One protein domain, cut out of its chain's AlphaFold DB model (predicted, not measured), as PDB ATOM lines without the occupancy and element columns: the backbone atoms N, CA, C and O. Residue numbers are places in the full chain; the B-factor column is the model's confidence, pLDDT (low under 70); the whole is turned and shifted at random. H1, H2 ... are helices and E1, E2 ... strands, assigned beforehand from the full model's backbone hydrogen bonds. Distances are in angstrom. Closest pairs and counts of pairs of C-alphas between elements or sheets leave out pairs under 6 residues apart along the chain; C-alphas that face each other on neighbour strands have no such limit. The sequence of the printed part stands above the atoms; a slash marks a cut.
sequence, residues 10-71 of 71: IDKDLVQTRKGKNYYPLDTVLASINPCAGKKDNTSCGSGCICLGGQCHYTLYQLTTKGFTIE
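AT A GLANCE: This is residues 10 to 71 of the 71 residues of an uncharacterized protein of Mesorhizobium sp. B2-3-4 (UniProt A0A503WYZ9). What shape is this? It is a small, curled, strongly twisted sheet of five short strands, with helix H1 standing up over E5 and a long loop, residues 26 to 43, sweeping from E2 to E3. How is it made up? The 62 printed residues hold E1, E2, E3, E4, E5 and H1 in chain order, class mixed, with 26 residues in named elements, under half; the antiparallel sheet runs E1 E2 E5 E4 E3. How large is it? It is compact, radius of gyration of the C-alphas 10.7 A, spanning 29 by 26 by 21 A.

IN THESE COORDINATES: Where are the strands? E2, residues 21 to 25, and E5, residues 55 to 59, each span 13.5 A; E4, residues 49 to 52, spans 9.5 A. E1, residues 16 to 18, spans 6.4 A from C-alpha 16 at (-27.695, -4.084, 52.714), and E3, residues 44 to 46, spans 5.7 A. Where is the helix? H1, residues 60 to 65, spans 8.7 A and ends at C-alpha 65, (-26.750, 10.230, 40.121).

HOW THE PARTS SIT: What pairs the strands? N 24 and O 58 of E2 and E5 are 2.8 A apart, within hydrogen-bond range, as are N 16 and O 23 in hairpin E1 and E2, 2.8 A, N 50 and O 57 in hairpin E4 and E5, 2.9 A, and N 49 and O 46 in hairpin E3 and E4, 2.8 A. Which patterns appear? E3 E4 E5 are a meander, each strand the antiparallel neighbour of the one before; E2 E3 E4 E5 form a Greek key, E2 being the antiparallel neighbour of E5. Where is H1? It is on the sheet, over E5, height 9.1 A, and stands up at 46 degrees; every O i to N i+4 pair in it is within hydrogen-bond range.

THE WHOLE: Which links are long? E2 to E3 is long, 18 residues; the printed part has no cut. Where is confidence low? Residues 10 to 12, 27 to 34, 46 to 47 and 69 to 71 are under 70.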
ATOM      1  N   ILE A  10     -34.043   8.047  51.162       68.44
ATOM      2  CA  ILE A  10     -33.780   6.613  51.236       68.44
ATOM      3  C   ILE A  10     -33.561   6.271  52.692       68.44
ATOM      4  O   ILE A  10     -32.704   6.869  53.337       68.44
ATOM      5  N   ASP A  11     -34.308   5.284  53.168       69.44
ATOM      6  CA  ASP A  11     -34.167   4.770  54.519       69.44
ATOM      7  C   ASP A  11     -32.783   4.111  54.698       69.44
ATOM      8  O   ASP A  11     -32.436   3.132  54.020       69.44
ATOM      9  N   LYS A  12     -31.967   4.683  55.593       67.69
ATOM     10  CA  LYS A  12     -30.627   4.182  55.943       67.69
ATOM     11  C   LYS A  12     -30.676   2.839  56.649       67.69
ATOM     12  O   LYS A  12     -29.716   2.081  56.518       67.69
ATOM     13  N   ASP A  13     -31.755   2.541  57.363       74.38
ATOM     14  CA  ASP A  13     -31.895   1.316  58.145       74.38
ATOM     15  C   ASP A  13     -32.147   0.096  57.250       74.38
ATOM     16  O   ASP A  13     -31.848  -1.037  57.626       74.38
ATOM     17  N   LEU A  14     -32.591   0.319  56.009       71.94
ATOM     18  CA  LEU A  14     -32.756  -0.730  55.001       71.94
ATOM     19  C   LEU A  14     -31.472  -1.019  54.200       71.94
ATOM     20  O   LEU A  14     -31.509  -1.714  53.180       71.94
ATOM     21  N   VAL A  15     -30.320  -0.501  54.642       81.31
ATOM     22  CA  VAL A  15     -29.031  -0.746  53.990       81.31
ATOM     23  C   VAL A  15     -28.643  -2.225  54.028       81.31
ATOM     24  O   VAL A  15     -28.661  -2.897  55.056       81.31
ATOM     25  N   GLN A  16     -28.212  -2.734  52.880       81.19
ATOM     26  CA  GLN A  16     -27.695  -4.084  52.714       81.19
ATOM     27  C   GLN A  16     -26.232  -4.026  52.285       81.19
ATOM     28  O   GLN A  16     -25.899  -3.608  51.173       81.19
ATOM     29  N   THR A  17     -25.338  -4.496  53.152       81.38
ATOM     30  CA  THR A  17     -23.908  -4.580  52.838       81.38
ATOM     31  C   THR A  17     -23.609  -5.875  52.082       81.38
ATOM     32  O   THR A  17     -23.924  -6.982  52.535       81.38
ATOM     33  N   ARG A  18     -22.988  -5.762  50.902       77.31
ATOM     34  CA  ARG A  18     -22.565  -6.894  50.061       77.31
ATOM     35  C   ARG A  18     -21.198  -6.619  49.450       77.31
ATOM     36  O   ARG A  18     -21.002  -5.597  48.797       77.31
ATOM     37  N   LYS A  19     -20.251  -7.549  49.626       78.00
ATOM     38  CA  LYS A  19     -18.870  -7.435  49.107       78.00
ATOM     39  C   LYS A  19     -18.205  -6.086  49.460       78.00
ATOM     40  O   LYS A  19     -17.548  -5.482  48.618       78.00
ATOM     41  N   GLY A  20     -18.447  -5.584  50.675       81.12
ATOM     42  CA  GLY A  20     -17.921  -4.296  51.148       81.12
ATOM     43  C   GLY A  20     -18.577  -3.047  50.540       81.12
ATOM     44  O   GLY A  20     -18.060  -1.952  50.721       81.12
ATOM     45  N   LYS A  21     -19.691  -3.186  49.810       81.62
ATOM     46  CA  LYS A  21     -20.471  -2.066  49.264       81.62
ATOM     47  C   LYS A  21     -21.862  -2.034  49.889       81.62
ATOM     48  O   LYS A  21     -22.484  -3.083  50.052       81.62
ATOM     49  N   ASN A  22     -22.344  -0.832  50.187       84.56
ATOM     50  CA  ASN A  22     -23.684  -0.601  50.719       84.56
ATOM     51  C   ASN A  22     -24.677  -0.425  49.574       84.56
ATOM     52  O   ASN A  22     -24.427   0.351  48.643       84.56
ATOM     53  N   TYR A  23     -25.793  -1.135  49.666       85.00
ATOM     54  CA  TYR A  23     -26.901  -1.060  48.728       85.00
ATOM     55  C   TYR A  23     -28.176  -0.690  49.468       85.00
ATOM     56  O   TYR A  23     -28.415  -1.193  50.560       85.00
ATOM     57  N   TYR A  24     -28.996   0.153  48.858       83.50
ATOM     58  CA  TYR A  24     -30.228   0.644  49.457       83.50
ATOM     59  C   TYR A  24     -31.406   0.362  48.524       83.50
ATOM     60  O   TYR A  24     -31.249   0.503  47.300       83.50
ATOM     61  N   PRO A  25     -32.560  -0.061  49.061       78.94
ATOM     62  CA  PRO A  25     -33.762  -0.234  48.265       78.94
ATOM     63  C   PRO A  25     -34.300   1.126  47.815       78.94
ATOM     64  O   PRO A  25     -34.128   2.147  48.478       78.94
ATOM     65  N   LEU A  26     -34.975   1.136  46.669       70.81
ATOM     66  CA  LEU A  26     -35.828   2.257  46.294       70.81
ATOM     67  C   LEU A  26     -37.237   1.971  46.810       70.81
ATOM     68  O   LEU A  26     -37.957   1.192  46.190       70.81
ATOM     69  N   ASP A  27     -37.629   2.623  47.902       58.09
ATOM     70  CA  ASP A  27     -38.948   2.453  48.535       58.09
ATOM     71  C   ASP A  27     -40.118   2.691  47.549       58.09
ATOM     72  O   ASP A  27     -41.190   2.104  47.643       58.09
ATOM     73  N   THR A  28     -39.876   3.501  46.511       53.28
ATOM     74  CA  THR A  28     -40.875   3.936  45.522       53.28
ATOM     75  C   THR A  28     -40.867   3.190  44.186       53.28
ATOM     76  O   THR A  28     -41.597   3.589  43.273       53.28
ATOM     77  N   VAL A  29     -40.093   2.112  44.004       54.34
ATOM     78  CA  VAL A  29     -40.258   1.304  42.782       54.34
ATOM     79  C   VAL A  29     -41.555   0.518  42.920       54.34
ATOM     80  O   VAL A  29     -41.590  -0.515  43.583       54.34
ATOM     81  N   LEU A  30     -42.622   1.023  42.286       50.22
ATOM     82  CA  LEU A  30     -43.883   0.307  42.088       50.22
ATOM     83  C   LEU A  30     -43.574  -1.167  41.810       50.22
ATOM     84  O   LEU A  30     -42.914  -1.482  40.818       50.22
ATOM     85  N   ALA A  31     -44.042  -2.058  42.687       47.47
ATOM     86  CA  ALA A  31     -43.786  -3.498  42.607       47.47
ATOM     87  C   ALA A  31     -44.132  -4.085  41.222       47.47
ATOM     88  O   ALA A  31     -43.515  -5.050  40.779       47.47
ATOM     89  N   SER A  32     -45.059  -3.445  40.504       46.88
ATOM     90  CA  SER A  32     -45.475  -3.741  39.129       46.88
ATOM     91  C   SER A  32     -44.368  -3.587  38.071       46.88
ATOM     92  O   SER A  32     -44.495  -4.136  36.983       46.88
ATOM     93  N   ILE A  33     -43.293  -2.851  38.368       60.94
ATOM     94  CA  ILE A  33     -42.140  -2.600  37.483       60.94
ATOM     95  C   ILE A  33     -40.845  -3.060  38.166       60.94
ATOM     96  O   ILE A  33     -39.765  -2.557  37.870       60.94
ATOM     97  N   ASN A  34     -40.925  -3.974  39.135       67.94
ATOM     98  CA  ASN A  34     -39.743  -4.466  39.825       67.94
ATOM     99  C   ASN A  34     -39.045  -5.534  38.965       67.94
ATOM    100  O   ASN A  34     -39.502  -6.680  38.915       67.94
ATOM    101  N   PRO A  35     -37.911  -5.214  38.316       73.44
ATOM    102  CA  PRO A  35     -37.227  -6.157  37.436       73.44
ATOM    103  C   PRO A  35     -36.615  -7.339  38.198       73.44
ATOM    104  O   PRO A  35     -36.138  -8.281  37.573       73.44
ATOM    105  N   CYS A  36     -36.599  -7.295  39.531       80.88
ATOM    106  CA  CYS A  36     -36.006  -8.310  40.385       80.88
ATOM    107  C   CYS A  36     -37.029  -9.308  40.953       80.88
ATOM    108  O   CYS A  36     -36.636 -10.249  41.645       80.88
ATOM    109  N   ALA A  37     -38.316  -9.167  40.607       78.75
ATOM    110  CA  ALA A  37     -39.347 -10.144  40.941       78.75
ATOM    111  C   ALA A  37     -39.008 -11.527  40.348       78.75
ATOM    112  O   ALA A  37     -38.755 -11.664  39.151       78.75
ATOM    113  N   GLY A  38     -38.963 -12.558  41.201       77.69
ATOM    114  CA  GLY A  38     -38.637 -13.935  40.802       77.69
ATOM    115  C   GLY A  38     -37.169 -14.183  40.427       77.69
ATOM    116  O   GLY A  38     -36.828 -15.286  40.002       77.69
ATOM    117  N   LYS A  39     -36.283 -13.190  40.579       82.69
ATOM    118  CA  LYS A  39     -34.843 -13.342  40.322       82.69
ATOM    119  C   LYS A  39     -34.084 -13.669  41.607       82.69
ATOM    120  O   LYS A  39     -34.484 -13.288  42.702       82.69
ATOM    121  N   LYS A  40     -32.958 -14.373  41.457       85.06
ATOM    122  CA  LYS A  40     -32.060 -14.697  42.574       85.06
ATOM    123  C   LYS A  40     -31.342 -13.448  43.075       85.06
ATOM    124  O   LYS A  40     -30.986 -12.578  42.277       85.06
ATOM    125  N   ASP A  41     -31.040 -13.421  44.366       84.62
ATOM    126  CA  ASP A  41     -30.194 -12.392  44.965       84.62
ATOM    127  C   ASP A  41     -28.860 -12.243  44.224       84.62
ATOM    128  O   ASP A  41     -28.295 -13.205  43.699       84.62
ATOM    129  N   ASN A  42     -28.351 -11.011  44.191       80.62
ATOM    130  CA  ASN A  42     -27.172 -10.579  43.438       80.62
ATOM    131  C   ASN A  42     -27.298 -10.668  41.908       80.62
ATOM    132  O   ASN A  42     -26.316 -10.414  41.208       80.62
ATOM    133  N   THR A  43     -28.475 -10.988  41.365       85.88
ATOM    134  CA  THR A  43     -28.703 -10.843  39.924       85.88
ATOM    135  C   THR A  43     -28.741  -9.357  39.578       85.88
ATOM    136  O   THR A  43     -29.382  -8.566  40.267       85.88
ATOM    137  N   SER A  44     -28.047  -8.942  38.518       81.00
ATOM    138  CA  SER A  44     -28.151  -7.560  38.049       81.00
ATOM    139  C   SER A  44     -29.428  -7.377  37.226       81.00
ATOM    140  O   SER A  44     -29.678  -8.130  36.286       81.00
ATOM    141  N   CYS A  45     -30.230  -6.373  37.584       73.25
ATOM    142  CA  CYS A  45     -31.509  -6.053  36.936       73.25
ATOM    143  C   CYS A  45     -31.428  -4.846  35.976       73.25
ATOM    144  O   CYS A  45     -32.460  -4.315  35.574       73.25
ATOM    145  N   GLY A  46     -30.220  -4.399  35.606       68.25
ATOM    146  CA  GLY A  46     -29.989  -3.213  34.765       68.25
ATOM    147  C   GLY A  46     -29.675  -1.936  35.561       68.25
ATOM    148  O   GLY A  46     -29.819  -1.907  36.778       68.25
ATOM    149  N   SER A  47     -29.182  -0.891  34.880       69.69
ATOM    150  CA  SER A  47     -28.857   0.455  35.416       69.69
ATOM    151  C   SER A  47     -28.201   0.509  36.810       69.69
ATOM    152  O   SER A  47     -28.522   1.384  37.614       69.69
ATOM    153  N   GLY A  48     -27.304  -0.431  37.127       73.62
ATOM    154  CA  GLY A  48     -26.625  -0.477  38.427       73.62
ATOM    155  C   GLY A  48     -27.475  -0.988  39.600       73.62
ATOM    156  O   GLY A  48     -27.072  -0.801  40.746       73.62
ATOM    157  N   CYS A  49     -28.612  -1.633  39.326       79.56
ATOM    158  CA  CYS A  49     -29.425  -2.349  40.305       79.56
ATOM    159  C   CYS A  49     -28.935  -3.792  40.515       79.56
ATOM    160  O   CYS A  49     -28.635  -4.507  39.546       79.56
ATOM    161  N   ILE A  50     -28.955  -4.242  41.771       85.56
ATOM    162  CA  ILE A  50     -28.857  -5.653  42.162       85.56
ATOM    163  C   ILE A  50     -30.168  -6.140  42.803       85.56
ATOM    164  O   ILE A  50     -30.798  -5.403  43.560       85.56
ATOM    165  N   CYS A  51     -30.580  -7.382  42.528       85.12
ATOM    166  CA  CYS A  51     -31.663  -8.033  43.269       85.12
ATOM    167  C   CYS A  51     -31.208  -8.332  44.690       85.12
ATOM    168  O   CYS A  51     -30.187  -9.001  44.862       85.12
ATOM    169  N   LEU A  52     -32.007  -7.959  45.681       82.19
ATOM    170  CA  LEU A  52     -31.930  -8.513  47.030       82.19
ATOM    171  C   LEU A  52     -33.353  -8.680  47.566       82.19
ATOM    172  O   LEU A  52     -34.145  -7.741  47.500       82.19
ATOM    173  N   GLY A  53     -33.701  -9.879  48.034       79.44
ATOM    174  CA  GLY A  53     -35.040 -10.169  48.562       79.44
ATOM    175  C   GLY A  53     -36.149  -9.950  47.529       79.44
ATOM    176  O   GLY A  53     -37.256  -9.547  47.871       79.44
ATOM    177  N   GLY A  54     -35.830 -10.133  46.244       78.50
ATOM    178  CA  GLY A  54     -36.749  -9.854  45.144       78.50
ATOM    179  C   GLY A  54     -36.960  -8.368  44.840       78.50
ATOM    180  O   GLY A  54     -37.818  -8.064  44.021       78.50
ATOM    181  N   GLN A  55     -36.196  -7.442  45.433       80.31
ATOM    182  CA  GLN A  55     -36.272  -5.996  45.177       80.31
ATOM    183  C   GLN A  55     -34.978  -5.415  44.600       80.31
ATOM    184  O   GLN A  55     -33.876  -5.916  44.837       80.31
ATOM    185  N   CYS A  56     -35.119  -4.319  43.854       81.19
ATOM    186  CA  CYS A  56     -33.996  -3.591  43.280       81.19
ATOM    187  C   CYS A  56     -33.275  -2.741  44.330       81.19
ATOM    188  O   CYS A  56     -33.866  -1.813  44.881       81.19
ATOM    189  N   HIS A  57     -31.987  -3.003  44.541       85.56
ATOM    190  CA  HIS A  57     -31.133  -2.204  45.412       85.56
ATOM    191  C   HIS A  57     -29.995  -1.552  44.625       85.56
ATOM    192  O   HIS A  57     -29.424  -2.151  43.711       85.56
ATOM    193  N   TYR A  58     -29.638  -0.329  45.006       84.88
ATOM    194  CA  TYR A  58     -28.642   0.494  44.320       84.88
ATOM    195  C   TYR A  58     -27.566   0.965  45.291       84.88
ATOM    196  O   TYR A  58     -27.815   1.135  46.480       84.88
ATOM    197  N   THR A  59     -26.359   1.210  44.786       85.00
ATOM    198  CA  THR A  59     -25.314   1.855  45.588       85.00
ATOM    199  C   THR A  59     -25.627   3.332  45.805       85.00
ATOM    200  O   THR A  59     -26.277   3.953  44.963       85.00
ATOM    201  N   LEU A  60     -25.082   3.924  46.874       81.19
ATOM    202  CA  LEU A  60     -25.165   5.370  47.136       81.19
ATOM    203  C   LEU A  60     -24.847   6.199  45.880       81.19
ATOM    204  O   LEU A  60     -25.584   7.111  45.540       81.19
ATOM    205  N   TYR A  61     -23.787   5.832  45.156       82.81
ATOM    206  CA  TYR A  61     -23.381   6.502  43.919       82.81
ATOM    207  C   TYR A  61     -24.468   6.487  42.833       82.81
ATOM    208  O   TYR A  61     -24.706   7.493  42.179       82.81
ATOM    209  N   GLN A  62     -25.145   5.353  42.626       80.12
ATOM    210  CA  GLN A  62     -26.232   5.260  41.642       80.12
ATOM    211  C   GLN A  62     -27.488   6.015  42.088       80.12
ATOM    212  O   GLN A  62     -28.296   6.434  41.264       80.12
ATOM    213  N   LEU A  63     -27.677   6.162  43.394       79.00
ATOM    214  CA  LEU A  63     -28.806   6.875  43.975       79.00
ATOM    215  C   LEU A  63     -28.601   8.386  43.849       79.00
ATOM    216  O   LEU A  63     -29.494   9.084  43.367       79.00
ATOM    217  N   THR A  64     -27.397   8.877  44.143       79.00
ATOM    218  CA  THR A  64     -27.047  10.293  43.978       79.00
ATOM    219  C   THR A  64     -27.085  10.736  42.517       79.00
ATOM    220  O   THR A  64     -27.627  11.801  42.229       79.00
ATOM    221  N   THR A  65     -26.626   9.913  41.563       79.31
ATOM    222  CA  THR A  65     -26.750  10.230  40.121       79.31
ATOM    223  C   THR A  65     -28.202  10.277  39.636       79.31
ATOM    224  O   THR A  65     -28.495  10.925  38.634       79.31
ATOM    225  N   LYS A  66     -29.127   9.626  40.351       74.25
ATOM    226  CA  LYS A  66     -30.578   9.662  40.097       74.25
ATOM    227  C   LYS A  66     -31.308  10.761  40.884       74.25
ATOM    228  O   LYS A  66     -32.538  10.830  40.806       74.25
ATOM    229  N   GLY A  67     -30.577  11.597  41.628       76.25
ATOM    230  CA  GLY A  67     -31.126  12.694  42.427       76.25
ATOM    231  C   GLY A  67     -31.739  12.268  43.766       76.25
ATOM    232  O   GLY A  67     -32.563  13.000  44.303       76.25
ATOM    233  N   PHE A  68     -31.382  11.089  44.286       76.50
ATOM    234  CA  PHE A  68     -31.742  10.673  45.642       76.50
ATOM    235  C   PHE A  68     -30.672  11.137  46.630       76.50
ATOM    236  O   PHE A  68     -29.471  11.088  46.346       76.50
ATOM    237  N   THR A  69     -31.112  11.535  47.814       69.81
ATOM    238  CA  THR A  69     -30.260  11.883  48.950       69.81
ATOM    239  C   THR A  69     -30.612  10.957  50.095       69.81
ATOM    240  O   THR A  69     -31.789  10.714  50.340       69.81
ATOM    241  N   ILE A  70     -29.605  10.417  50.777       65.94
ATOM    242  CA  ILE A  70     -29.869   9.583  51.944       65.94
ATOM    243  C   ILE A  70     -29.958  10.484  53.178       65.94
ATOM    244  O   ILE A  70     -28.949  11.086  53.562       65.94
ATOM    245  N   GLU A  71     -31.141  10.573  53.781       62.06
ATOM    246  CA  GLU A  71     -31.384  11.334  55.018       62.06
ATOM    247  C   GLU A  71     -31.065  10.522  56.267       62.06
ATOM    248  O   GLU A  71     -31.173   9.281  56.241       62.06
TER     249      GLU A  71